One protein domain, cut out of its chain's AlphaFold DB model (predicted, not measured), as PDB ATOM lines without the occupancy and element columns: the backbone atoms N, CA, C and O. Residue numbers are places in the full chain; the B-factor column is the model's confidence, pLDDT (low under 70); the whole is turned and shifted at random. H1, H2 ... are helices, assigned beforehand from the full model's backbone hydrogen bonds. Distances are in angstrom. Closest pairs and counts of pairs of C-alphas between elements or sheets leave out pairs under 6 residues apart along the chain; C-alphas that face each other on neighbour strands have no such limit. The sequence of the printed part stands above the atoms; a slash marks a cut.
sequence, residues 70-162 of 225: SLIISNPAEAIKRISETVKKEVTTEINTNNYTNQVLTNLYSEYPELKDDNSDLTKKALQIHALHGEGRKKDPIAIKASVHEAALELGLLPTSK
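This is residues 70 to 162 of the 225 residues of an uncharacterized protein of Candidatus Aenigmarchaeota archaeon (UniProt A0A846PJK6). One long helix, H2, makes the long axis, with a small helical head at its last part, where the chain folds back through H3 and H4 and H5 packs on H2; the short H1 makes a corner at the other end. Residues 83 to 96 of H2 stick out as a bare shaft between the two ends. The printed part has 93 residues with five named helices, in the order H1 to H5, and no named strand; the class is all helix. The whole is extended, a rod with a radius of gyration of the C-alphas of 19.5 A and spans of 63 by 24 by 19 A.

H2, residues 76 to 111, touches H5, residues 141 to 154, with its residues 97 to 108 alone. They run the same way at a shallow tilt of 22 degrees; their closest C-alphas, of Thr 101 and Pro 141, are 5.0 A apart. H4, residues 121 to 131, touches H5, opposite ways at a steep tilt of 49 degrees; the closest C-alphas, of Ala 126 and Val 148, are 4.8 A apart. H4 and H2 are apart. H3, residues 113 to 116, touches H4 only at the corner, with the closest C-alphas, of Leu 115 and Thr 123, 5.4 A apart. H3 and H2 only just touch, only at the corner, with 3 pairs of C-alphas within 8 A, the closest being Tyr 109 and Leu 115 at 5.9 A. H1, residues 70 to 74, touches H2 only at the corner; the closest C-alphas, of Ile 72 and Ala 79, are 5.4 A apart. In H1, H2, H4 and H5 every O i to N i+4 pair is within hydrogen-bond range; H3 is too short for one.

H2 is 52.0 A long, from C-alpha 76 at (48.520, 73.380, 26.807) to C-alpha 111 at (24.077, 93.689, 67.996). H5 measures 20.2 A and ends with C-alpha 154 at (13.546, 82.275, 70.803). H4 measures 15.3 A, H1 6.1 A and H3 5.7 A.

The two C-alphas farthest apart, of Ser 74 and Lys 162, are 63.9 A apart. The printed part has no cut and no long link. Mean pLDDT of the printed part is 81.2; 20 residues are under 70, among them 70 to 73, 86 to 92 and 135 to 138.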
ATOM      1  N   SER A  70      41.165  67.447  26.579       61.03
ATOM      2  CA  SER A  70      41.500  67.596  25.161       61.03
ATOM      3  C   SER A  70      42.367  68.836  24.906       61.03
ATOM      4  O   SER A  70      43.312  68.778  24.114       61.03
ATOM      5  N   LEU A  71      42.117  69.935  25.626       61.81
ATOM      6  CA  LEU A  71      42.874  71.190  25.554       61.81
ATOM      7  C   LEU A  71      44.279  71.081  26.156       61.81
ATOM      8  O   LEU A  71      45.215  71.652  25.606       61.81
ATOM      9  N   ILE A  72      44.469  70.319  27.236       69.25
ATOM     10  CA  ILE A  72      45.799  70.068  27.819       69.25
ATOM     11  C   ILE A  72      46.725  69.389  26.799       69.25
ATOM     12  O   ILE A  72      47.910  69.712  26.731       69.25
ATOM     13  N   ILE A  73      46.181  68.474  25.993       67.25
ATOM     14  CA  ILE A  73      46.942  67.708  24.998       67.25
ATOM     15  C   ILE A  73      47.142  68.514  23.704       67.25
ATOM     16  O   ILE A  73      48.231  68.497  23.133       67.25
ATOM     17  N   SER A  74      46.105  69.213  23.232       71.62
ATOM     18  CA  SER A  74      46.114  69.919  21.938       71.62
ATOM     19  C   SER A  74      46.684  71.340  21.995       71.62
ATOM     20  O   SER A  74      47.361  71.760  21.057       71.62
ATOM     21  N   ASN A  75      46.446  72.082  23.082       72.81
ATOM     22  CA  ASN A  75      46.926  73.450  23.281       72.81
ATOM     23  C   ASN A  75      47.155  73.761  24.781       72.81
ATOM     24  O   ASN A  75      46.355  74.459  25.420       72.81
ATOM     25  N   PRO A  76      48.273  73.289  25.366       67.62
ATOM     26  CA  PRO A  76      48.520  73.380  26.807       67.62
ATOM     27  C   PRO A  76      48.584  74.822  27.329       67.62
ATOM     28  O   PRO A  76      48.231  75.080  28.479       67.62
ATOM     29  N   ALA A  77      48.999  75.785  26.499       71.62
ATOM     30  CA  ALA A  77      49.062  77.190  26.891       71.62
ATOM     31  C   ALA A  77      47.666  77.786  27.145       71.62
ATOM     32  O   ALA A  77      47.474  78.557  28.088       71.62
ATOM     33  N   GLU A  78      46.678  77.408  26.333       71.00
ATOM     34  CA  GLU A  78      45.293  77.846  26.498       71.00
ATOM     35  C   GLU A  78      44.612  77.141  27.676       71.00
ATOM     36  O   GLU A  78      43.915  77.791  28.457       71.00
ATOM     37  N   ALA A  79      44.899  75.851  27.882       65.81
ATOM     38  CA  ALA A  79      44.444  75.108  29.056       65.81
ATOM     39  C   ALA A  79      44.939  75.748  30.364       65.81
ATOM     40  O   ALA A  79      44.142  76.011  31.265       65.81
ATOM     41  N   ILE A  80      46.233  76.089  30.450       69.31
ATOM     42  CA  ILE A  80      46.810  76.782  31.615       69.31
ATOM     43  C   ILE A  80      46.107  78.119  31.858       69.31
ATOM     44  O   ILE A  80      45.819  78.466  33.005       69.31
ATOM     45  N   LYS A  81      45.797  78.869  30.796       70.62
ATOM     46  CA  LYS A  81      45.091  80.148  30.912       70.62
ATOM     47  C   LYS A  81      43.669  79.964  31.456       70.62
ATOM     48  O   LYS A  81      43.318  80.647  32.416       70.62
ATOM     49  N   ARG A  82      42.888  79.017  30.920       69.62
ATOM     50  CA  ARG A  82      41.519  78.723  31.394       69.62
ATOM     51  C   ARG A  82      41.506  78.208  32.838       69.62
ATOM     52  O   ARG A  82      40.685  78.655  33.638       69.62
ATOM     53  N   ILE A  83      42.449  77.337  33.202       70.56
ATOM     54  CA  ILE A  83      42.624  76.871  34.588       70.56
ATOM     55  C   ILE A  83      42.966  78.054  35.497       70.56
ATOM     56  O   ILE A  83      42.330  78.239  36.528       70.56
ATOM     57  N   SER A  84      43.919  78.904  35.100       68.44
ATOM     58  CA  SER A  84      44.296  80.091  35.873       68.44
ATOM     59  C   SER A  84      43.120  81.047  36.080       68.44
ATOM     60  O   SER A  84      42.939  81.568  37.177       68.44
ATOM     61  N   GLU A  85      42.303  81.273  35.052       72.12
ATOM     62  CA  GLU A  85      41.107  82.114  35.140       72.12
ATOM     63  C   GLU A  85      40.039  81.510  36.058       72.12
ATOM     64  O   GLU A  85      39.455  82.237  36.861       72.12
ATOM     65  N   THR A  86      39.824  80.194  35.992       68.69
ATOM     66  CA  THR A  86      38.866  79.481  36.853       68.69
ATOM     67  C   THR A  86      39.310  79.530  38.311       68.69
ATOM     68  O   THR A  86      38.554  79.985  39.165       68.69
ATOM     69  N   VAL A  87      40.578  79.209  38.585       66.69
ATOM     70  CA  VAL A  87      41.162  79.296  39.931       66.69
ATOM     71  C   VAL A  87      41.100  80.729  40.462       66.69
ATOM     72  O   VAL A  87      40.718  80.948  41.606       66.69
ATOM     73  N   LYS A  88      41.417  81.744  39.645       67.31
ATOM     74  CA  LYS A  88      41.293  83.152  40.060       67.31
ATOM     75  C   LYS A  88      39.856  83.524  40.409       67.31
ATOM     76  O   LYS A  88      39.653  84.239  41.390       67.31
ATOM     77  N   LYS A  89      38.871  83.073  39.627       69.81
ATOM     78  CA  LYS A  89      37.447  83.303  39.911       69.81
ATOM     79  C   LYS A  89      37.022  82.631  41.213       69.81
ATOM     80  O   LYS A  89      36.397  83.294  42.037       69.81
ATOM     81  N   GLU A  90      37.401  81.375  41.426       64.56
ATOM     82  CA  GLU A  90      37.101  80.638  42.660       64.56
ATOM     83  C   GLU A  90      37.725  81.316  43.881       64.56
ATOM     84  O   GLU A  90      37.008  81.680  44.809       64.56
ATOM     85  N   VAL A  91      39.028  81.617  43.833       66.12
ATOM     86  CA  VAL A  91      39.745  82.301  44.921       66.12
ATOM     87  C   VAL A  91      39.131  83.669  45.215       66.12
ATOM     88  O   VAL A  91      38.936  84.027  46.372       66.12
ATOM     89  N   THR A  92      38.781  84.442  44.184       68.75
ATOM     90  CA  THR A  92      38.144  85.758  44.372       68.75
ATOM     91  C   THR A  92      36.767  85.616  45.019       68.75
ATOM     92  O   THR A  92      36.419  86.385  45.914       68.75
ATOM     93  N   THR A  93      35.987  84.620  44.599       73.69
ATOM     94  CA  THR A  93      34.658  84.339  45.160       73.69
ATOM     95  C   THR A  93      34.764  83.923  46.624       73.69
ATOM     96  O   THR A  93      34.011  84.420  47.461       73.69
ATOM     97  N   GLU A  94      35.742  83.088  46.964       71.69
ATOM     98  CA  GLU A  94      35.984  82.642  48.334       71.69
ATOM     99  C   GLU A  94      36.487  83.784  49.233       71.69
ATOM    100  O   GLU A  94      35.976  83.962  50.339       71.69
ATOM    101  N   ILE A  95      37.395  84.640  48.743       71.12
ATOM    102  CA  ILE A  95      37.831  85.853  49.458       71.12
ATOM    103  C   ILE A  95      36.643  86.782  49.729       71.12
ATOM    104  O   ILE A  95      36.469  87.254  50.853       71.12
ATOM    105  N   ASN A  96      35.802  87.032  48.724       73.31
ATOM    106  CA  ASN A  96      34.632  87.897  48.873       73.31
ATOM    107  C   ASN A  96      33.622  87.318  49.870       73.31
ATOM    108  O   ASN A  96      33.099  88.050  50.711       73.31
ATOM    109  N   THR A  97      33.399  86.004  49.818       78.69
ATOM    110  CA  THR A  97      32.519  85.298  50.757       78.69
ATOM    111  C   THR A  97      33.058  85.392  52.184       78.69
ATOM    112  O   THR A  97      32.312  85.737  53.101       78.69
ATOM    113  N   ASN A  98      34.362  85.190  52.385       78.75
ATOM    114  CA  ASN A  98      35.007  85.324  53.694       78.75
ATOM    115  C   ASN A  98      34.926  86.758  54.236       78.75
ATOM    116  O   ASN A  98      34.573  86.963  55.398       78.75
ATOM    117  N   ASN A  99      35.180  87.763  53.395       80.19
ATOM    118  CA  ASN A  99      35.058  89.168  53.783       80.19
ATOM    119  C   ASN A  99      33.625  89.513  54.205       80.19
ATOM    120  O   ASN A  99      33.422  90.137  55.248       80.19
ATOM    121  N   TYR A 100      32.629  89.062  53.441       81.38
ATOM    122  CA  TYR A 100      31.223  89.266  53.782       81.38
ATOM    123  C   TYR A 100      30.830  88.536  55.075       81.38
ATOM    124  O   TYR A 100      30.160  89.114  55.930       81.38
ATOM    125  N   THR A 101      31.322  87.311  55.279       82.19
ATOM    126  CA  THR A 101      31.134  86.553  56.529       82.19
ATOM    127  C   THR A 101      31.655  87.331  57.732       82.19
ATOM    128  O   THR A 101      30.937  87.505  58.717       82.19
ATOM    129  N   ASN A 102      32.869  87.873  57.639       84.00
ATOM    130  CA  ASN A 102      33.479  88.654  58.714       84.00
ATOM    131  C   ASN A 102      32.703  89.944  59.009       84.00
ATOM    132  O   ASN A 102      32.529  90.299  60.177       84.00
ATOM    133  N   GLN A 103      32.188  90.626  57.982       86.19
ATOM    134  CA  GLN A 103      31.320  91.797  58.161       86.19
ATOM    135  C   GLN A 103      30.022  91.426  58.891       86.19
ATOM    136  O   GLN A 103      29.629  92.108  59.839       86.19
ATOM    137  N   VAL A 104      29.379  90.324  58.494       87.75
ATOM    138  CA  VAL A 104      28.168  89.819  59.156       87.75
ATOM    139  C   VAL A 104      28.449  89.483  60.619       87.75
ATOM    140  O   VAL A 104      27.727  89.966  61.488       87.75
ATOM    141  N   LEU A 105      29.513  88.732  60.913       88.12
ATOM    142  CA  LEU A 105      29.883  88.377  62.286       88.12
ATOM    143  C   LEU A 105      30.192  89.611  63.137       88.12
ATOM    144  O   LEU A 105      29.708  89.714  64.259       88.12
ATOM    145  N   THR A 106      30.933  90.581  62.596       88.31
ATOM    146  CA  THR A 106      31.250  91.835  63.302       88.31
ATOM    147  C   THR A 106      29.978  92.600  63.672       88.31
ATOM    148  O   THR A 106      29.833  93.050  64.810       88.31
ATOM    149  N   ASN A 107      29.023  92.694  62.741       88.94
ATOM    150  CA  ASN A 107      27.730  93.325  62.997       88.94
ATOM    151  C   ASN A 107      26.931  92.555  64.058       88.94
ATOM    152  O   ASN A 107      26.409  93.164  64.990       88.94
ATOM    153  N   LEU A 108      26.897  91.224  63.976       91.44
ATOM    154  CA  LEU A 108      26.208  90.382  64.954       91.44
ATOM    155  C   LEU A 108      26.826  90.492  66.353       91.44
ATOM    156  O   LEU A 108      26.079  90.595  67.318       91.44
ATOM    157  N   TYR A 109      28.154  90.557  66.486       91.69
ATOM    158  CA  TYR A 109      28.821  90.770  67.778       91.69
ATOM    159  C   TYR A 109      28.552  92.153  68.381       91.69
ATOM    160  O   TYR A 109      28.625  92.316  69.601       91.69
ATOM    161  N   SER A 110      28.273  93.153  67.543       88.94
ATOM    162  CA  SER A 110      27.848  94.485  67.985       88.94
ATOM    163  C   SER A 110      26.381  94.484  68.441       88.94
ATOM    164  O   SER A 110      26.040  95.044  69.487       88.94
ATOM    165  N   GLU A 111      25.508  93.806  67.691       90.75
ATOM    166  CA  GLU A 111      24.077  93.689  67.996       90.75
ATOM    167  C   GLU A 111      23.787  92.760  69.188       90.75
ATOM    168  O   GLU A 111      22.879  93.036  69.972       90.75
ATOM    169  N   TYR A 112      24.567  91.690  69.346       91.88
ATOM    170  CA  TYR A 112      24.438  90.670  70.386       91.88
ATOM    171  C   TYR A 112      25.821  90.319  70.963       91.88
ATOM    172  O   TYR A 112      26.453  89.346  70.543       91.88
ATOM    173  N   PRO A 113      26.319  91.090  71.947       89.50
ATOM    174  CA  PRO A 113      27.606  90.840  72.596       89.50
ATOM    175  C   PRO A 113      27.718  89.452  73.232       89.50
ATOM    176  O   PRO A 113      28.827  88.944  73.376       89.50
ATOM    177  N   GLU A 114      26.587  88.828  73.576       89.44
ATOM    178  CA  GLU A 114      26.509  87.463  74.105       89.44
ATOM    179  C   GLU A 114      27.099  86.417  73.148       89.44
ATOM    180  O   GLU A 114      27.562  85.372  73.596       89.44
ATOM    181  N   LEU A 115      27.142  86.706  71.844       89.62
ATOM    182  CA  LEU A 115      27.757  85.825  70.850       89.62
ATOM    183  C   LEU A 115      29.278  85.720  70.992       89.62
ATOM    184  O   LEU A 115      29.865  84.794  70.447       89.62
ATOM    185  N   LYS A 116      29.931  86.656  71.696       88.62
ATOM    186  CA  LYS A 116      31.380  86.582  71.951       88.62
ATOM    187  C   LYS A 116      31.749  85.464  72.926       88.62
ATOM    188  O   LYS A 116      32.920  85.111  73.010       88.62
ATOM    189  N   ASP A 117      30.777  84.972  73.692       88.75
ATOM    190  CA  ASP A 117      30.943  83.811  74.555       88.75
ATOM    191  C   ASP A 117      30.420  82.564  73.837       88.75
ATOM    192  O   ASP A 117      29.217  82.416  73.585       88.75
ATOM    193  N   ASP A 118      31.336  81.644  73.541       85.19
ATOM    194  CA  ASP A 118      31.042  80.361  72.900       85.19
ATOM    195  C   ASP A 118      30.074  79.502  73.732       85.19
ATOM    196  O   ASP A 118      29.357  78.653  73.197       85.19
ATOM    197  N   ASN A 119      30.021  79.728  75.049       89.31
ATOM    198  CA  ASN A 119      29.154  78.994  75.964       89.31
ATOM    199  C   ASN A 119      27.803  79.660  76.216       89.31
ATOM    200  O   ASN A 119      26.989  79.067  76.938       89.31
ATOM    201  N   SER A 120      27.541  80.834  75.638       93.12
ATOM    202  CA  SER A 120      26.263  81.508  75.833       93.12
ATOM    203  C   SER A 120      25.110  80.687  75.251       93.12
ATOM    204  O   SER A 120      25.254  79.959  74.261       93.12
ATOM    205  N   ASP A 121      23.936  80.808  75.870       91.06
ATOM    206  CA  ASP A 121      22.728  80.134  75.386       91.06
ATOM    207  C   ASP A 121      22.380  80.581  73.961       91.06
ATOM    208  O   ASP A 121      21.933  79.772  73.148       91.06
ATOM    209  N   LEU A 122      22.672  81.846  73.632       91.06
ATOM    210  CA  LEU A 122      22.493  82.398  72.295       91.06
ATOM    211  C   LEU A 122      23.391  81.704  71.272       91.06
ATOM    212  O   LEU A 122      22.895  81.279  70.231       91.06
ATOM    213  N   THR A 123      24.680  81.536  71.572       91.38
ATOM    214  CA  THR A 123      25.626  80.880  70.662       91.38
ATOM    215  C   THR A 123      25.245  79.419  70.434       91.38
ATOM    216  O   THR A 123      25.137  78.974  69.290       91.38
ATOM    217  N   LYS A 124      24.945  78.672  71.505       92.81
ATOM    218  CA  LYS A 124      24.525  77.261  71.411       92.81
ATOM    219  C   LYS A 124      23.260  77.097  70.576       92.81
ATOM    220  O   LYS A 124      23.179  76.201  69.733       92.81
ATOM    221  N   LYS A 125      22.278  77.972  70.792       90.56
ATOM    222  CA  LYS A 125      21.003  77.930  70.079       90.56
ATOM    223  C   LYS A 125      21.147  78.350  68.615       90.56
ATOM    224  O   LYS A 125      20.588  77.687  67.744       90.56
ATOM    225  N   ALA A 126      21.947  79.375  68.329       90.38
ATOM    226  CA  ALA A 126      22.251  79.799  66.965       90.38
ATOM    227  C   ALA A 126      22.959  78.690  66.174       90.38
ATOM    228  O   ALA A 126      22.589  78.429  65.034       90.38
ATOM    229  N   LEU A 127      23.913  77.979  66.787       89.62
ATOM    230  CA  LEU A 127      24.562  76.818  66.168       89.62
ATOM    231  C   LEU A 127      23.576  75.677  65.898       89.62
ATOM    232  O   LEU A 127      23.645  75.048  64.842       89.62
ATOM    233  N   GLN A 128      22.646  75.424  66.822       89.88
ATOM    234  CA  GLN A 128      21.608  74.411  66.639       89.88
ATOM    235  C   GLN A 128      20.709  74.739  65.440       89.88
ATOM    236  O   GLN A 128      20.471  73.863  64.614       89.88
ATOM    237  N   ILE A 129      20.244  75.987  65.326       87.75
ATOM    238  CA  ILE A 129      19.404  76.441  64.207       87.75
ATOM    239  C   ILE A 129      20.201  76.411  62.899       87.75
ATOM    240  O   ILE A 129      19.737  75.862  61.902       87.75
ATOM    241  N   HIS A 130      21.448  76.882  62.923       87.12
ATOM    242  CA  HIS A 130      22.319  76.877  61.752       87.12
ATOM    243  C   HIS A 130      22.597  75.461  61.230       87.12
ATOM    244  O   HIS A 130      22.662  75.229  60.022       87.12
ATOM    245  N   ALA A 131      22.717  74.479  62.129       86.94
ATOM    246  CA  ALA A 131      22.918  73.083  61.760       86.94
ATOM    247  C   ALA A 131      21.734  72.478  60.983       86.94
ATOM    248  O   ALA A 131      21.954  71.522  60.233       86.94
ATOM    249  N   LEU A 132      20.524  73.037  61.127       85.12
ATOM    250  CA  LEU A 132      19.316  72.615  60.406       85.12
ATOM    251  C   LEU A 132      19.297  73.083  58.945       85.12
ATOM    252  O   LEU A 132      18.522  72.558  58.145       85.12
ATOM    253  N   HIS A 133      20.139  74.046  58.565       79.12
ATOM    254  CA  HIS A 133      20.270  74.443  57.168       79.12
ATOM    255  C   HIS A 133      20.954  73.341  56.343       79.12
ATOM    256  O   HIS A 133      21.861  72.659  56.816       79.12
ATOM    257  N   GLY A 134      20.528  73.156  55.088       74.00
ATOM    258  CA  GLY A 134      21.168  72.208  54.164       74.00
ATOM    259  C   GLY A 134      22.628  72.582  53.878       74.00
ATOM    260  O   GLY A 134      22.990  73.754  53.966       74.00
ATOM    261  N   GLU A 135      23.471  71.607  53.517       68.62
ATOM    262  CA  GLU A 135      24.930  71.792  53.377       68.62
ATOM    263  C   GLU A 135      25.335  72.950  52.453       68.62
ATOM    264  O   GLU A 135      26.296  73.653  52.755       68.62
ATOM    265  N   GLY A 136      24.562  73.213  51.393       67.25
ATOM    266  CA  GLY A 136      24.790  74.354  50.500       67.25
ATOM    267  C   GLY A 136      24.619  75.719  51.177       67.25
ATOM    268  O   GLY A 136      25.366  76.637  50.872       67.25
ATOM    269  N   ARG A 137      23.702  75.844  52.147       67.56
ATOM    270  CA  ARG A 137      23.420  77.107  52.855       67.56
ATOM    271  C   ARG A 137      24.252  77.311  54.116       67.56
ATOM    272  O   ARG A 137      24.289  78.416  54.637       67.56
ATOM    273  N   LYS A 138      24.947  76.282  54.612       68.50
ATOM    274  CA  LYS A 138      25.811  76.404  55.805       68.50
ATOM    275  C   LYS A 138      27.026  77.307  55.581       68.50
ATOM    276  O   LYS A 138      27.623  77.768  56.546       68.50
ATOM    277  N   LYS A 139      27.414  77.516  54.321       71.25
ATOM    278  CA  LYS A 139      28.493  78.436  53.941       71.25
ATOM    279  C   LYS A 139      27.990  79.855  53.673       71.25
ATOM    280  O   LYS A 139      28.808  80.760  53.542       71.25
ATOM    281  N   ASP A 140      26.672  80.057  53.616       80.69
ATOM    282  CA  ASP A 140      26.094  81.359  53.312       80.69
ATOM    283  C   ASP A 140      26.085  82.253  54.557       80.69
ATOM    284  O   ASP A 140      25.450  81.921  55.564       80.69
ATOM    285  N   PRO A 141      26.674  83.458  54.498       82.19
ATOM    286  CA  PRO A 141      26.683  84.373  55.644       82.19
ATOM    287  C   PRO A 141      25.284  84.840  56.057       82.19
ATOM    288  O   PRO A 141      25.031  85.177  57.215       82.19
ATOM    289  N   ILE A 142      24.342  84.821  55.112       85.69
ATOM    290  CA  ILE A 142      22.932  85.131  55.354       85.69
ATOM    291  C   ILE A 142      22.301  84.089  56.287       85.69
ATOM    292  O   ILE A 142      21.517  84.455  57.161       85.69
ATOM    293  N   ALA A 143      22.666  82.811  56.145       84.88
ATOM    294  CA  ALA A 143      22.155  81.737  56.991       84.88
ATOM    295  C   ALA A 143      22.643  81.883  58.440       84.88
ATOM    296  O   ALA A 143      21.855  81.732  59.374       84.88
ATOM    297  N   ILE A 144      23.909  82.277  58.631       86.56
ATOM    298  CA  ILE A 144      24.476  82.602  59.950       86.56
ATOM    299  C   ILE A 144      23.678  83.736  60.600       86.56
ATOM    300  O   ILE A 144      23.222  83.612  61.738       86.56
ATOM    301  N   LYS A 145      23.445  84.827  59.860       89.69
ATOM    302  CA  LYS A 145      22.658  85.967  60.344       89.69
ATOM    303  C   LYS A 145      21.235  85.568  60.736       89.69
ATOM    304  O   LYS A 145      20.764  85.960  61.802       89.69
ATOM    305  N   ALA A 146      20.557  84.794  59.890       88.19
ATOM    306  CA  ALA A 146      19.204  84.320  60.160       88.19
ATOM    307  C   ALA A 146      19.151  83.455  61.427       88.19
ATOM    308  O   ALA A 146      18.332  83.716  62.304       88.19
ATOM    309  N   SER A 147      20.089  82.514  61.566       90.56
ATOM    310  CA  SER A 147      20.167  81.603  62.715       90.56
ATOM    311  C   SER A 147      20.358  82.347  64.036       90.56
ATOM    312  O   SER A 147      19.734  82.013  65.040       90.56
ATOM    313  N   VAL A 148      21.201  83.382  64.038       91.75
ATOM    314  CA  VAL A 148      21.441  84.216  65.222       91.75
ATOM    315  C   VAL A 148      20.212  85.045  65.589       91.75
ATOM    316  O   VAL A 148      19.860  85.120  66.764       91.75
ATOM    317  N   HIS A 149      19.529  85.646  64.611       91.00
ATOM    318  CA  HIS A 149      18.297  86.386  64.885       91.00
ATOM    319  C   HIS A 149      17.174  85.478  65.385       91.00
ATOM    320  O   HIS A 149      16.465  85.852  66.313       91.00
ATOM    321  N   GLU A 150      17.018  84.291  64.803       89.94
ATOM    322  CA  GLU A 150      16.021  83.313  65.235       89.94
ATOM    323  C   GLU A 150      16.318  82.814  66.655       89.94
ATOM    324  O   GLU A 150      15.432  82.831  67.508       89.94
ATOM    325  N   ALA A 151      17.583  82.509  66.961       92.38
ATOM    326  CA  ALA A 151      18.014  82.170  68.316       92.38
ATOM    327  C   ALA A 151      17.742  83.304  69.316       92.38
ATOM    328  O   ALA A 151      17.245  83.056  70.414       92.38
ATOM    329  N   ALA A 152      18.036  84.552  68.941       91.56
ATOM    330  CA  ALA A 152      17.774  85.711  69.786       91.56
ATOM    331  C   ALA A 152      16.276  85.889  70.055       91.56
ATOM    332  O   ALA A 152      15.887  86.147  71.192       91.56
ATOM    333  N   LEU A 153      15.431  85.697  69.038       90.31
ATOM    334  CA  LEU A 153      13.977  85.747  69.179       90.31
ATOM    335  C   LEU A 153      13.452  84.634  70.091       90.31
ATOM    336  O   LEU A 153      12.640  84.919  70.969       90.31
ATOM    337  N   GLU A 154      13.934  83.397  69.934       90.25
ATOM    338  CA  GLU A 154      13.546  82.275  70.803       90.25
ATOM    339  C   GLU A 154      13.956  82.492  72.266       90.25
ATOM    340  O   GLU A 154      13.225  82.106  73.177       90.25
ATOM    341  N   LEU A 155      15.097  83.142  72.501       90.12
ATOM    342  CA  LEU A 155      15.591  83.473  73.841       90.12
ATOM    343  C   LEU A 155      15.033  84.796  74.391       90.12
ATOM    344  O   LEU A 155      15.340  85.164  75.524       90.12
ATOM    345  N   GLY A 156      14.232  85.530  73.612       87.88
ATOM    346  CA  GLY A 156      13.705  86.843  73.999       87.88
ATOM    347  C   GLY A 156      14.777  87.933  74.135       87.88
ATOM    348  O   GLY A 156      14.554  88.946  74.800       87.88
ATOM    349  N   LEU A 157      15.944  87.740  73.518       87.88
ATOM    350  CA  LEU A 157      17.041  88.697  73.505       87.88
ATOM    351  C   LEU A 157      16.788  89.759  72.435       87.88
ATOM    352  O   LEU A 157      16.719  89.480  71.240       87.88
ATOM    353  N   LEU A 158      16.693  91.013  72.866       87.94
ATOM    354  CA  LEU A 158      16.648  92.152  71.953       87.94
ATOM    355  C   LEU A 158      18.067  92.514  71.488       87.94
ATOM    356  O   LEU A 158      19.017  92.304  72.243       87.94
ATOM    357  N   PRO A 159      18.245  93.092  70.292       87.75
ATOM    358  CA  PRO A 159      19.531  93.652  69.888       87.75
ATOM    359  C   PRO A 159      19.893  94.853  70.768       87.75
ATOM    360  O   PRO A 159      19.005  95.578  71.223       87.75
ATOM    361  N   THR A 160      21.187  95.093  70.983       87.38
ATOM    362  CA  THR A 160      21.726  96.179  71.827       87.38
ATOM    363  C   THR A 160      21.113  97.542  71.531       87.38
ATOM    364  O   THR A 160      20.729  98.249  72.458       87.38
ATOM    365  N   SER A 161      20.916  97.880  70.256       85.56
ATOM    366  CA  SER A 161      20.273  99.128  69.815       85.56
ATOM    367  C   SER A 161      18.824  99.304  70.295       85.56
ATOM    368  O   SER A 161      18.327 100.428  70.349       85.56
ATOM    369  N   LYS A 162      18.141  98.207  70.644       84.56
ATOM    370  CA  LYS A 162      16.766  98.181  71.166       84.56
ATOM    371  C   LYS A 162      16.693  97.856  72.657       84.56
ATOM    372  O   LYS A 162      15.610  97.931  73.239       84.56
TER     373      LYS A 162